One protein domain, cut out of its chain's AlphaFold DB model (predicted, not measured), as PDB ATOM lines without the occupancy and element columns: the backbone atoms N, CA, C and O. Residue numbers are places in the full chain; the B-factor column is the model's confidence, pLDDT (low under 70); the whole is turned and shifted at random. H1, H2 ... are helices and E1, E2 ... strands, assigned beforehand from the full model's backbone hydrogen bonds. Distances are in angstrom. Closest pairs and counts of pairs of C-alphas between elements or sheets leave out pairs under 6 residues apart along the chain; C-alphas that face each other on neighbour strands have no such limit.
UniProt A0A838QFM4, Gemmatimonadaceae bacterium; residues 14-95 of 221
ATOM      1  N   TYR A  14     183.687 186.390 143.206       91.31
ATOM      2  CA  TYR A  14     184.178 187.584 142.546       91.31
ATOM      3  C   TYR A  14     184.493 188.740 143.504       91.31
ATOM      4  O   TYR A  14     185.531 189.371 143.355       91.31
ATOM      5  N   ALA A  15     183.667 188.968 144.531       94.56
ATOM      6  CA  ALA A  15     183.885 190.032 145.508       94.56
ATOM      7  C   ALA A  15     185.125 189.715 146.346       94.56
ATOM      8  O   ALA A  15     185.900 190.602 146.686       94.56
ATOM      9  N   ARG A  16     185.357 188.422 146.616       94.88
ATOM     10  CA  ARG A  16     186.593 187.944 147.234       94.88
ATOM     11  C   ARG A  16     187.807 188.243 146.362       94.88
ATOM     12  O   ARG A  16     188.745 188.838 146.872       94.88
ATOM     13  N   LEU A  17     187.804 187.838 145.088       95.88
ATOM     14  CA  LEU A  17     188.943 188.096 144.201       95.88
ATOM     15  C   LEU A  17     189.210 189.597 144.060       95.88
ATOM     16  O   LEU A  17     190.357 190.012 144.183       95.88
ATOM     17  N   TRP A  18     188.157 190.402 143.899       96.38
ATOM     18  CA  TRP A  18     188.252 191.856 143.811       96.38
ATOM     19  C   TRP A  18     188.864 192.466 145.076       96.38
ATOM     20  O   TRP A  18     189.883 193.146 144.997       96.38
ATOM     21  N   ASN A  19     188.313 192.150 146.254       95.38
ATOM     22  CA  ASN A  19     188.828 192.655 147.529       95.38
ATOM     23  C   ASN A  19     190.285 192.238 147.750       95.38
ATOM     24  O   ASN A  19     191.101 193.049 148.175       95.38
ATOM     25  N   THR A  20     190.630 190.990 147.431       96.12
ATOM     26  CA  THR A  20     191.999 190.484 147.551       96.12
ATOM     27  C   THR A  20     192.958 191.193 146.592       96.12
ATOM     28  O   THR A  20     194.053 191.568 147.010       96.12
ATOM     29  N   ALA A  21     192.565 191.393 145.330       97.19
ATOM     30  CA  ALA A  21     193.377 192.041 144.299       97.19
ATOM     31  C   ALA A  21     193.616 193.530 144.584       97.19
ATOM     32  O   ALA A  21     194.723 194.020 144.406       97.19
ATOM     33  N   VAL A  22     192.591 194.248 145.047       97.31
ATOM     34  CA  VAL A  22     192.657 195.705 145.238       97.31
ATOM     35  C   VAL A  22     193.245 196.080 146.597       97.31
ATOM     36  O   VAL A  22     193.985 197.053 146.699       97.31
ATOM     37  N   ALA A  23     192.961 195.318 147.659       97.25
ATOM     38  CA  ALA A  23     193.405 195.695 149.002       97.25
ATOM     39  C   ALA A  23     194.921 195.546 149.214       97.25
ATOM     40  O   ALA A  23     195.470 196.199 150.103       97.25
ATOM     41  N   GLN A  24     195.586 194.665 148.453       95.88
ATOM     42  CA  GLN A  24     197.012 194.346 148.615       95.88
ATOM     43  C   GLN A  24     197.379 193.990 150.067       95.88
ATOM     44  O   GLN A  24     198.384 194.437 150.618       95.88
ATOM     45  N   LYS A  25     196.507 193.205 150.715       96.00
ATOM     46  CA  LYS A  25     196.651 192.737 152.108       96.00
ATOM     47  C   LYS A  25     196.827 191.224 152.223       96.00
ATOM     48  O   LYS A  25     196.592 190.667 153.294       96.00
ATOM     49  N   LEU A  26     197.190 190.548 151.133       92.88
ATOM     50  CA  LEU A  26     197.581 189.145 151.236       92.88
ATOM     51  C   LEU A  26     198.850 189.035 152.092       92.88
ATOM     52  O   LEU A  26     199.740 189.872 151.944       92.88
ATOM     53  N   PRO A  27     198.942 188.029 152.978       92.25
ATOM     54  CA  PRO A  27     200.219 187.634 153.555       92.25
ATOM     55  C   PRO A  27     201.220 187.264 152.457       92.25
ATOM     56  O   PRO A  27     200.814 186.900 151.351       92.25
ATOM     57  N   ASP A  28     202.512 187.308 152.784       91.88
ATOM     58  CA  ASP A  28     203.565 186.880 151.864       91.88
ATOM     59  C   ASP A  28     203.303 185.447 151.386       91.88
ATOM     60  O   ASP A  28     203.191 184.513 152.184       91.88
ATOM     61  N   SER A  29     203.199 185.291 150.069       94.12
ATOM     62  CA  SER A  29     202.841 184.042 149.411       94.12
ATOM     63  C   SER A  29     203.742 183.823 148.195       94.12
ATOM     64  O   SER A  29     203.886 184.728 147.374       94.12
ATOM     65  N   PRO A  30     204.326 182.624 148.013       94.06
ATOM     66  CA  PRO A  30     205.032 182.287 146.779       94.06
ATOM     67  C   PRO A  30     204.079 181.933 145.623       94.06
ATOM     68  O   PRO A  30     204.543 181.701 144.508       94.06
ATOM     69  N   PHE A  31     202.767 181.844 145.876       96.69
ATOM     70  CA  PHE A  31     201.772 181.412 144.889       96.69
ATOM     71  C   PHE A  31     200.784 182.508 144.494       96.69
ATOM     72  O   PHE A  31     200.207 182.434 143.410       96.69
ATOM     73  N   LEU A  32     200.549 183.487 145.366       97.44
ATOM     74  CA  LEU A  32     199.532 184.518 145.198       97.44
ATOM     75  C   LEU A  32     200.163 185.907 145.285       97.44
ATOM     76  O   LEU A  32     200.821 186.233 146.267       97.44
ATOM     77  N   GLU A  33     199.894 186.756 144.296       97.50
ATOM     78  CA  GLU A  33     200.352 188.150 144.289       97.50
ATOM     79  C   GLU A  33     199.181 189.087 143.980       97.50
ATOM     80  O   GLU A  33     198.498 188.948 142.963       97.50
ATOM     81  N   SER A  34     198.960 190.056 144.869       97.62
ATOM     82  CA  SER A  34     197.944 191.100 144.721       97.62
ATOM     83  C   SER A  34     198.577 192.385 144.181       97.62
ATOM     84  O   SER A  34     199.386 193.029 144.853       97.62
ATOM     85  N   THR A  35     198.209 192.771 142.959       97.12
ATOM     86  CA  THR A  35     198.861 193.869 142.215       97.12
ATOM     87  C   THR A  35     198.154 195.222 142.371       97.12
ATOM     88  O   THR A  35     198.599 196.226 141.812       97.12
ATOM     89  N   GLY A  36     197.023 195.266 143.082       97.06
ATOM     90  CA  GLY A  36     196.135 196.432 143.174       97.06
ATOM     91  C   GLY A  36     195.076 196.492 142.064       97.06
ATOM     92  O   GLY A  36     194.086 197.202 142.206       97.06
ATOM     93  N   HIS A  37     195.256 195.742 140.974       97.44
ATOM     94  CA  HIS A  37     194.360 195.728 139.804       97.44
ATOM     95  C   HIS A  37     194.175 194.326 139.191       97.44
ATOM     96  O   HIS A  37     193.374 194.128 138.276       97.44
ATOM     97  N   SER A  38     194.896 193.334 139.699       97.94
ATOM     98  CA  SER A  38     194.802 191.931 139.323       97.94
ATOM     99  C   SER A  38     195.258 191.035 140.477       97.94
ATOM    100  O   SER A  38     195.799 191.491 141.492       97.94
ATOM    101  N   LEU A  39     195.002 189.740 140.324       98.12
ATOM    102  CA  LEU A  39     195.480 188.694 141.210       98.12
ATOM    103  C   LEU A  39     196.220 187.649 140.382       98.12
ATOM    104  O   LEU A  39     195.597 186.935 139.588       98.12
ATOM    105  N   LYS A  40     197.531 187.546 140.591       98.12
ATOM    106  CA  LYS A  40     198.353 186.508 139.970       98.12
ATOM    107  C   LYS A  40     198.357 185.262 140.841       98.12
ATOM    108  O   LYS A  40     198.422 185.336 142.067       98.12
ATOM    109  N   MET A  41     198.259 184.118 140.183       98.25
ATOM    110  CA  MET A  41     198.126 182.792 140.768       98.25
ATOM    111  C   MET A  41     199.102 181.858 140.061       98.25
ATOM    112  O   MET A  41     198.864 181.433 138.929       98.25
ATOM    113  N   ARG A  42     200.201 181.523 140.733       97.62
ATOM    114  CA  ARG A  42     201.187 180.559 140.246       97.62
ATOM    115  C   ARG A  42     200.788 179.157 140.682       97.62
ATOM    116  O   ARG A  42     200.985 178.768 141.831       97.62
ATOM    117  N   MET A  43     200.221 178.398 139.751       96.81
ATOM    118  CA  MET A  43     199.832 177.008 139.962       96.81
ATOM    119  C   MET A  43     201.064 176.109 139.820       96.81
ATOM    120  O   MET A  43     201.589 176.011 138.710       96.81
ATOM    121  N   PRO A  44     201.525 175.441 140.894       95.62
ATOM    122  CA  PRO A  44     202.700 174.581 140.816       95.62
ATOM    123  C   PRO A  44     202.452 173.379 139.898       95.62
ATOM    124  O   PRO A  44     201.315 172.926 139.733       95.62
ATOM    125  N   ALA A  45     203.530 172.836 139.333       96.12
ATOM    126  CA  ALA A  45     203.458 171.632 138.515       96.12
ATOM    127  C   ALA A  45     202.877 170.445 139.305       96.12
ATOM    128  O   ALA A  45     203.236 170.193 140.457       96.12
ATOM    129  N   GLY A  46     201.992 169.695 138.653       91.88
ATOM    130  CA  GLY A  46     201.379 168.478 139.177       91.88
ATOM    131  C   GLY A  46     201.183 167.481 138.044       91.88
ATOM    132  O   GLY A  46     202.141 167.094 137.383       91.88
ATOM    133  N   ALA A  47     199.934 167.097 137.772       94.25
ATOM    134  CA  ALA A  47     199.606 166.344 136.556       94.25
ATOM    135  C   ALA A  47     199.762 167.189 135.274       94.25
ATOM    136  O   ALA A  47     199.955 166.643 134.191       94.25
ATOM    137  N   LEU A  48     199.667 168.515 135.403       94.81
ATOM    138  CA  LEU A  48     199.910 169.490 134.342       94.81
ATOM    139  C   LEU A  48     201.174 170.307 134.658       94.81
ATOM    140  O   LEU A  48     201.556 170.393 135.833       94.81
ATOM    141  N   PRO A  49     201.815 170.914 133.642       96.94
ATOM    142  CA  PRO A  49     202.926 171.834 133.853       96.94
ATOM    143  C   PRO A  49     202.547 173.019 134.751       96.94
ATOM    144  O   PRO A  49     201.381 173.418 134.809       96.94
ATOM    145  N   GLU A  50     203.550 173.603 135.411       96.81
ATOM    146  CA  GLU A  50     203.387 174.877 136.120       96.81
ATOM    147  C   GLU A  50     202.766 175.917 135.181       96.81
ATOM    148  O   GLU A  50     203.137 176.020 134.011       96.81
ATOM    149  N   THR A  51     201.782 176.652 135.689       96.69
ATOM    150  CA  THR A  51     201.024 177.635 134.913       96.69
ATOM    151  C   THR A  51     200.791 178.875 135.760       96.69
ATOM    152  O   THR A  51     200.450 178.775 136.939       96.69
ATOM    153  N   GLU A  52     200.935 180.048 135.154       96.88
ATOM    154  CA  GLU A  52     200.582 181.315 135.782       96.88
ATOM    155  C   GLU A  52     199.215 181.769 135.259       96.88
ATOM    156  O   GLU A  52     198.981 181.838 134.052       96.88
ATOM    157  N   LEU A  53     198.288 182.012 136.179       97.81
ATOM    158  CA  LEU A  53     196.958 182.536 135.896       97.81
ATOM    159  C   LEU A  53     196.876 183.946 136.464       97.81
ATOM    160  O   LEU A  53     197.268 184.172 137.606       97.81
ATOM    161  N   GLU A  54     196.306 184.880 135.713       98.31
ATOM    162  CA  GLU A  54     196.088 186.239 136.195       98.31
ATOM    163  C   GLU A  54     194.620 186.619 136.022       98.31
ATOM    164  O   GLU A  54     194.076 186.630 134.916       98.31
ATOM    165  N   TRP A  55     193.954 186.891 137.143       98.31
ATOM    166  CA  TRP A  55     192.607 187.441 137.126       98.31
ATOM    167  C   TRP A  55     192.693 188.960 137.214       98.31
ATOM    168  O   TRP A  55     193.124 189.494 138.235       98.31
ATOM    169  N   HIS A  56     192.275 189.654 136.161       97.94
ATOM    170  CA  HIS A  56     192.212 191.113 136.139       97.94
ATOM    171  C   HIS A  56     190.874 191.608 136.682       97.94
ATOM    172  O   HIS A  56     189.825 191.024 136.392       97.94
ATOM    173  N   VAL A  57     190.916 192.704 137.442       97.38
ATOM    174  CA  VAL A  57     189.707 193.429 137.833       97.38
ATOM    175  C   VAL A  57     189.029 193.936 136.554       97.38
ATOM    176  O   VAL A  57     189.671 194.647 135.783       97.38
ATOM    177  N   PRO A  58     187.770 193.556 136.282       96.25
ATOM    178  CA  PRO A  58     187.094 193.966 135.061       96.25
ATOM    179  C   PRO A  58     186.664 195.434 135.131       96.25
ATOM    180  O   PRO A  58     186.254 195.914 136.188       96.25
ATOM    181  N   ASP A  59     186.662 196.108 133.980       95.00
ATOM    182  CA  ASP A  59     186.161 197.486 133.858       95.00
ATOM    183  C   ASP A  59     184.643 197.574 134.065       95.00
ATOM    184  O   ASP A  59     184.122 198.572 134.560       95.00
ATOM    185  N   VAL A  60     183.920 196.518 133.672       92.94
ATOM    186  CA  VAL A  60     182.460 196.442 133.757       92.94
ATOM    187  C   VAL A  60     182.052 195.212 134.541       92.94
ATOM    188  O   VAL A  60     182.474 194.095 134.248       92.94
ATOM    189  N   TRP A  61     181.159 195.414 135.503       91.25
ATOM    190  CA  TRP A  61     180.644 194.344 136.339       91.25
ATOM    191  C   TRP A  61     179.362 193.740 135.756       91.25
ATOM    192  O   TRP A  61     178.344 194.420 135.656       91.25
ATOM    193  N   ASN A  62     179.387 192.465 135.351       94.69
ATOM    194  CA  ASN A  62     178.220 191.800 134.757       94.69
ATOM    195  C   ASN A  62     178.166 190.285 135.046       94.69
ATOM    196  O   ASN A  62     179.024 189.711 135.719       94.69
ATOM    197  N   ALA A  63     177.146 189.615 134.502       96.19
ATOM    198  CA  ALA A  63     176.930 188.180 134.676       96.19
ATOM    199  C   ALA A  63     178.093 187.305 134.174       96.19
ATOM    200  O   ALA A  63     178.399 186.270 134.773       96.19
ATOM    201  N   PHE A  64     178.752 187.708 133.086       96.00
ATOM    202  CA  PHE A  64     179.904 186.992 132.550       96.00
ATOM    203  C   PHE A  64     181.099 187.096 133.502       96.00
ATOM    204  O   PHE A  64     181.697 186.076 133.839       96.00
ATOM    205  N   GLU A  65     181.394 188.295 134.007       96.94
ATOM    206  CA  GLU A  65     182.517 188.519 134.922       96.94
ATOM    207  C   GLU A  65     182.349 187.790 136.255       96.94
ATOM    208  O   GLU A  65     183.311 187.207 136.758       96.94
ATOM    209  N   ARG A  66     181.121 187.695 136.786       96.75
ATOM    210  CA  ARG A  66     180.848 186.853 137.965       96.75
ATOM    211  C   ARG A  66     181.211 185.388 137.716       96.75
ATOM    212  O   ARG A  66     181.797 184.740 138.585       96.75
ATOM    213  N   ASN A  67     180.887 184.861 136.534       97.06
ATOM    214  CA  ASN A  67     181.201 183.483 136.157       97.06
ATOM    215  C   ASN A  67     182.699 183.283 135.892       97.06
ATOM    216  O   ASN A  67     183.269 182.310 136.390       97.06
ATOM    217  N   ARG A  68     183.350 184.214 135.179       97.25
ATOM    218  CA  ARG A  68     184.804 184.212 134.960       97.25
ATOM    219  C   ARG A  68     185.532 184.192 136.301       97.25
ATOM    220  O   ARG A  68     186.337 183.301 136.550       97.25
ATOM    221  N   ALA A  69     185.204 185.115 137.197       96.81
ATOM    222  CA  ALA A  69     185.806 185.183 138.520       96.81
ATOM    223  C   ALA A  69     185.552 183.913 139.348       96.81
ATOM    224  O   ALA A  69     186.448 183.453 140.049       96.81
ATOM    225  N   ARG A  70     184.372 183.281 139.241       96.38
ATOM    226  CA  ARG A  70     184.118 181.985 139.894       96.38
ATOM    227  C   ARG A  70     185.062 180.888 139.387       96.38
ATOM    228  O   ARG A  70     185.553 180.118 140.207       96.38
ATOM    229  N   ALA A  71     185.354 180.848 138.087       96.56
ATOM    230  CA  ALA A  71     186.313 179.898 137.521       96.56
ATOM    231  C   ALA A  71     187.735 180.133 138.066       96.56
ATOM    232  O   ALA A  71     188.359 179.203 138.572       96.56
ATOM    233  N   TYR A  72     188.215 181.381 138.076       97.69
ATOM    234  CA  TYR A  72     189.519 181.724 138.670       97.69
ATOM    235  C   TYR A  72     189.571 181.469 140.183       97.69
ATOM    236  O   TYR A  72     190.605 181.076 140.722       97.69
ATOM    237  N   CYS A  73     188.442 181.608 140.884       96.06
ATOM    238  CA  CYS A  73     188.368 181.348 142.318       96.06
ATOM    239  C   CYS A  73     188.651 179.877 142.671       96.06
ATOM    240  O   CYS A  73     189.020 179.592 143.814       96.06
ATOM    241  N   MET A  74     188.516 178.943 141.721       95.06
ATOM    242  CA  MET A  74     188.930 177.550 141.917       95.06
ATOM    243  C   MET A  74     190.448 177.449 142.102       95.06
ATOM    244  O   MET A  74     190.903 176.833 143.067       95.06
ATOM    245  N   ALA A  75     191.221 178.106 141.230       96.19
ATOM    246  CA  ALA A  75     192.677 178.182 141.345       96.19
ATOM    247  C   ALA A  75     193.079 178.896 142.642       96.19
ATOM    248  O   ALA A  75     193.826 178.338 143.442       96.19
ATOM    249  N   PHE A  76     192.475 180.058 142.918       96.75
ATOM    250  CA  PHE A  76     192.715 180.810 144.153       96.75
ATOM    251  C   PHE A  76     192.515 179.949 145.409       96.75
ATOM    252  O   PHE A  76     193.398 179.861 146.258       96.75
ATOM    253  N   THR A  77     191.368 179.273 145.522       95.50
ATOM    254  CA  THR A  77     191.046 178.455 146.704       95.50
ATOM    255  C   THR A  77     191.986 177.258 146.827       95.50
ATOM    256  O   THR A  77     192.364 176.894 147.937       95.50
ATOM    257  N   THR A  78     192.397 176.672 145.700       95.69
ATOM    258  CA  THR A  78     193.375 175.577 145.672       95.69
ATOM    259  C   THR A  78     194.729 176.034 146.205       95.69
ATOM    260  O   THR A  78     195.312 175.346 147.037       95.69
ATOM    261  N   LEU A  79     195.209 177.209 145.788       96.69
ATOM    262  CA  LEU A  79     196.480 177.762 146.260       96.69
ATOM    263  C   LEU A  79     196.430 178.123 147.743       96.69
ATOM    264  O   LEU A  79     197.322 177.728 148.485       96.69
ATOM    265  N   VAL A  80     195.348 178.763 148.201       95.62
ATOM    266  CA  VAL A  80     195.142 179.017 149.635       95.62
ATOM    267  C   VAL A  80     195.166 177.701 150.416       95.62
ATOM    268  O   VAL A  80     195.877 177.591 151.410       95.62
ATOM    269  N   ALA A  81     194.443 176.672 149.965       95.88
ATOM    270  CA  ALA A  81     194.450 175.364 150.617       95.88
ATOM    271  C   ALA A  81     195.849 174.726 150.630       95.88
ATOM    272  O   ALA A  81     196.242 174.134 151.634       95.88
ATOM    273  N   PHE A  82     196.619 174.877 149.550       95.50
ATOM    274  CA  PHE A  82     197.987 174.378 149.460       95.50
ATOM    275  C   PHE A  82     198.933 175.085 150.442       95.50
ATOM    276  O   PHE A  82     199.749 174.432 151.091       95.50
ATOM    277  N   GLU A  83     198.792 176.397 150.632       95.06
ATOM    278  CA  GLU A  83     199.547 177.139 151.648       95.06
ATOM    279  C   GLU A  83     199.188 176.732 153.071       95.06
ATOM    280  O   GLU A  83     200.080 176.528 153.900       95.06
ATOM    281  N   GLN A  84     197.894 176.563 153.355       95.31
ATOM    282  CA  GLN A  84     197.445 176.083 154.662       95.31
ATOM    283  C   GLN A  84     197.954 174.664 154.928       95.31
ATOM    284  O   GLN A  84     198.396 174.365 156.034       95.31
ATOM    285  N   TRP A  85     197.964 173.806 153.904       96.00
ATOM    286  CA  TRP A  85     198.543 172.470 153.990       96.00
ATOM    287  C   TRP A  85     200.036 172.521 154.321       96.00
ATOM    288  O   TRP A  85     200.473 171.850 155.251       96.00
ATOM    289  N   ARG A  86     200.822 173.341 153.611       94.88
ATOM    290  CA  ARG A  86     202.257 173.517 153.895       94.88
ATOM    291  C   ARG A  86     202.492 174.004 155.323       94.88
ATOM    292  O   ARG A  86     203.267 173.388 156.046       94.88
ATOM    293  N   SER A  87     201.751 175.028 155.745       94.69
ATOM    294  CA  SER A  87     201.830 175.578 157.104       94.69
ATOM    295  C   SER A  87     201.491 174.528 158.168       94.69
ATOM    296  O   SER A  87     202.147 174.448 159.204       94.69
ATOM    297  N   ALA A  88     200.492 173.680 157.906       96.31
ATOM    298  CA  ALA A  88     200.153 172.564 158.781       96.31
ATOM    299  C   ALA A  88     201.275 171.512 158.831       96.31
ATOM    300  O   ALA A  88     201.629 171.064 159.917       96.31
ATOM    301  N   MET A  89     201.865 171.145 157.688       97.38
ATOM    302  CA  MET A  89     202.989 170.201 157.635       97.38
ATOM    303  C   MET A  89     204.214 170.715 158.394       97.38
ATOM    304  O   MET A  89     204.884 169.925 159.053       97.38
ATOM    305  N   ASP A  90     204.504 172.013 158.327       96.62
ATOM    306  CA  ASP A  90     205.637 172.597 159.047       96.62
ATOM    307  C   ASP A  90     205.408 172.570 160.567       96.62
ATOM    308  O   ASP A  90     206.268 172.080 161.294       96.62
ATOM    309  N   ARG A  91     204.200 172.902 161.049       96.88
ATOM    310  CA  ARG A  91     203.847 172.724 162.474       96.88
ATOM    311  C   ARG A  91     203.964 171.271 162.945       96.88
ATOM    312  O   ARG A  91     204.431 171.023 164.054       96.88
ATOM    313  N   LEU A  92     203.573 170.306 162.107       97.12
ATOM    314  CA  LEU A  92     203.716 168.883 162.431       97.12
ATOM    315  C   LEU A  92     205.187 168.460 162.548       97.12
ATOM    316  O   LEU A  92     205.516 167.676 163.438       97.12
ATOM    317  N   LYS A  93     206.075 168.970 161.682       97.62
ATOM    318  CA  LYS A  93     207.526 168.714 161.773       97.62
ATOM    319  C   LYS A  93     208.127 169.294 163.051       97.62
ATOM    320  O   LYS A  93     208.992 168.657 163.642       97.62
ATOM    321  N   ASP A  94     207.618 170.440 163.498       97.56
ATOM    322  CA  ASP A  94     208.024 171.087 164.750       97.56
ATOM    323  C   ASP A  94     207.452 170.391 166.004       97.56
ATOM    324  O   ASP A  94     207.714 170.806 167.132       97.56
ATOM    325  N   GLY A  95     206.679 169.310 165.829       97.62
ATOM    326  CA  GLY A  95     206.086 168.539 166.922       97.62
ATOM    327  C   GLY A  95     204.829 169.170 167.531       97.62
ATOM    328  O   GLY A  95     204.380 168.744 168.597       97.62
TER     329      GLY A  95
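What this domain is: This is residues 14 to 95 of the 221 residues of a protein of Gemmatimonadaceae bacterium (UniProt A0A838QFM4). A small antiparallel sheet of three strands, E1, E2 and E3, is covered on one face by a long helix, H2, and a short one, H1, while its other face is bare. H2 runs slantwise past the sheet, and its far end sticks out of the body with residues 84 to 95, of which 84 to 93 belong to H2. The printed part has 82 residues, in the order H1 E1 E2 E3 H2, of mixed class. It is elongated, 49 by 30 by 17 A, and only just compact, close to loose, with a radius of gyration of the C-alphas of 14.0 A.

Where its parts are: Find C-alpha 14 at (184.178, 187.584, 142.546); from there H1 runs through residues 14 to 23, 13.9 A long. Next come the strands E1, residues 32 to 34, E2, residues 38 to 43 and 15.8 A long, and E3, residues 51 to 56 and 16.1 A long. H2 takes residues 63 to 93, 45.3 A, with a kink of 29 degrees near residue 72, and ends at C-alpha 93, (207.526, 168.714, 161.773).

How they stand to each other: Look first at the meander E1 E2 E3, each strand the antiparallel neighbour of the one before; E1 and E2 form a hairpin, as do E2 and E3. N 33 and O 40 are 3.0 A apart, and N 41 and O 53 2.8 A, both within hydrogen-bond range. H1 is on the sheet at a height of 7.9 A, across the strands and over E2; the closest C-alphas of H1 and E2, Ala 21 and Leu 39, are 5.0 A apart. H2 is on the same face at a height of 9.0 A, over E2 and E3; its closest C-alpha pair with E2 is Phe 76 and Met 41, 6.7 A. H1 and H2 form two layers with the sheet, helices on one face of it. H2 touches H1 with residues 65 to 73 alone, at a steep tilt of 66 degrees, the same way; the closest C-alphas, Tyr 14 and Ala 69, are 5.0 A apart. Every O i to N i+4 pair is within hydrogen-bond range in H1, and 25 of 27 in H2.

The domain as a whole: Look for the two C-alphas farthest apart at Val 60 and Gly 95, 49.4 A. The printed part has no cut; the link E1 to E2 is tight, and the other links are short. The mean pLDDT of the printed part is 96.1, and no printed residue is under 70.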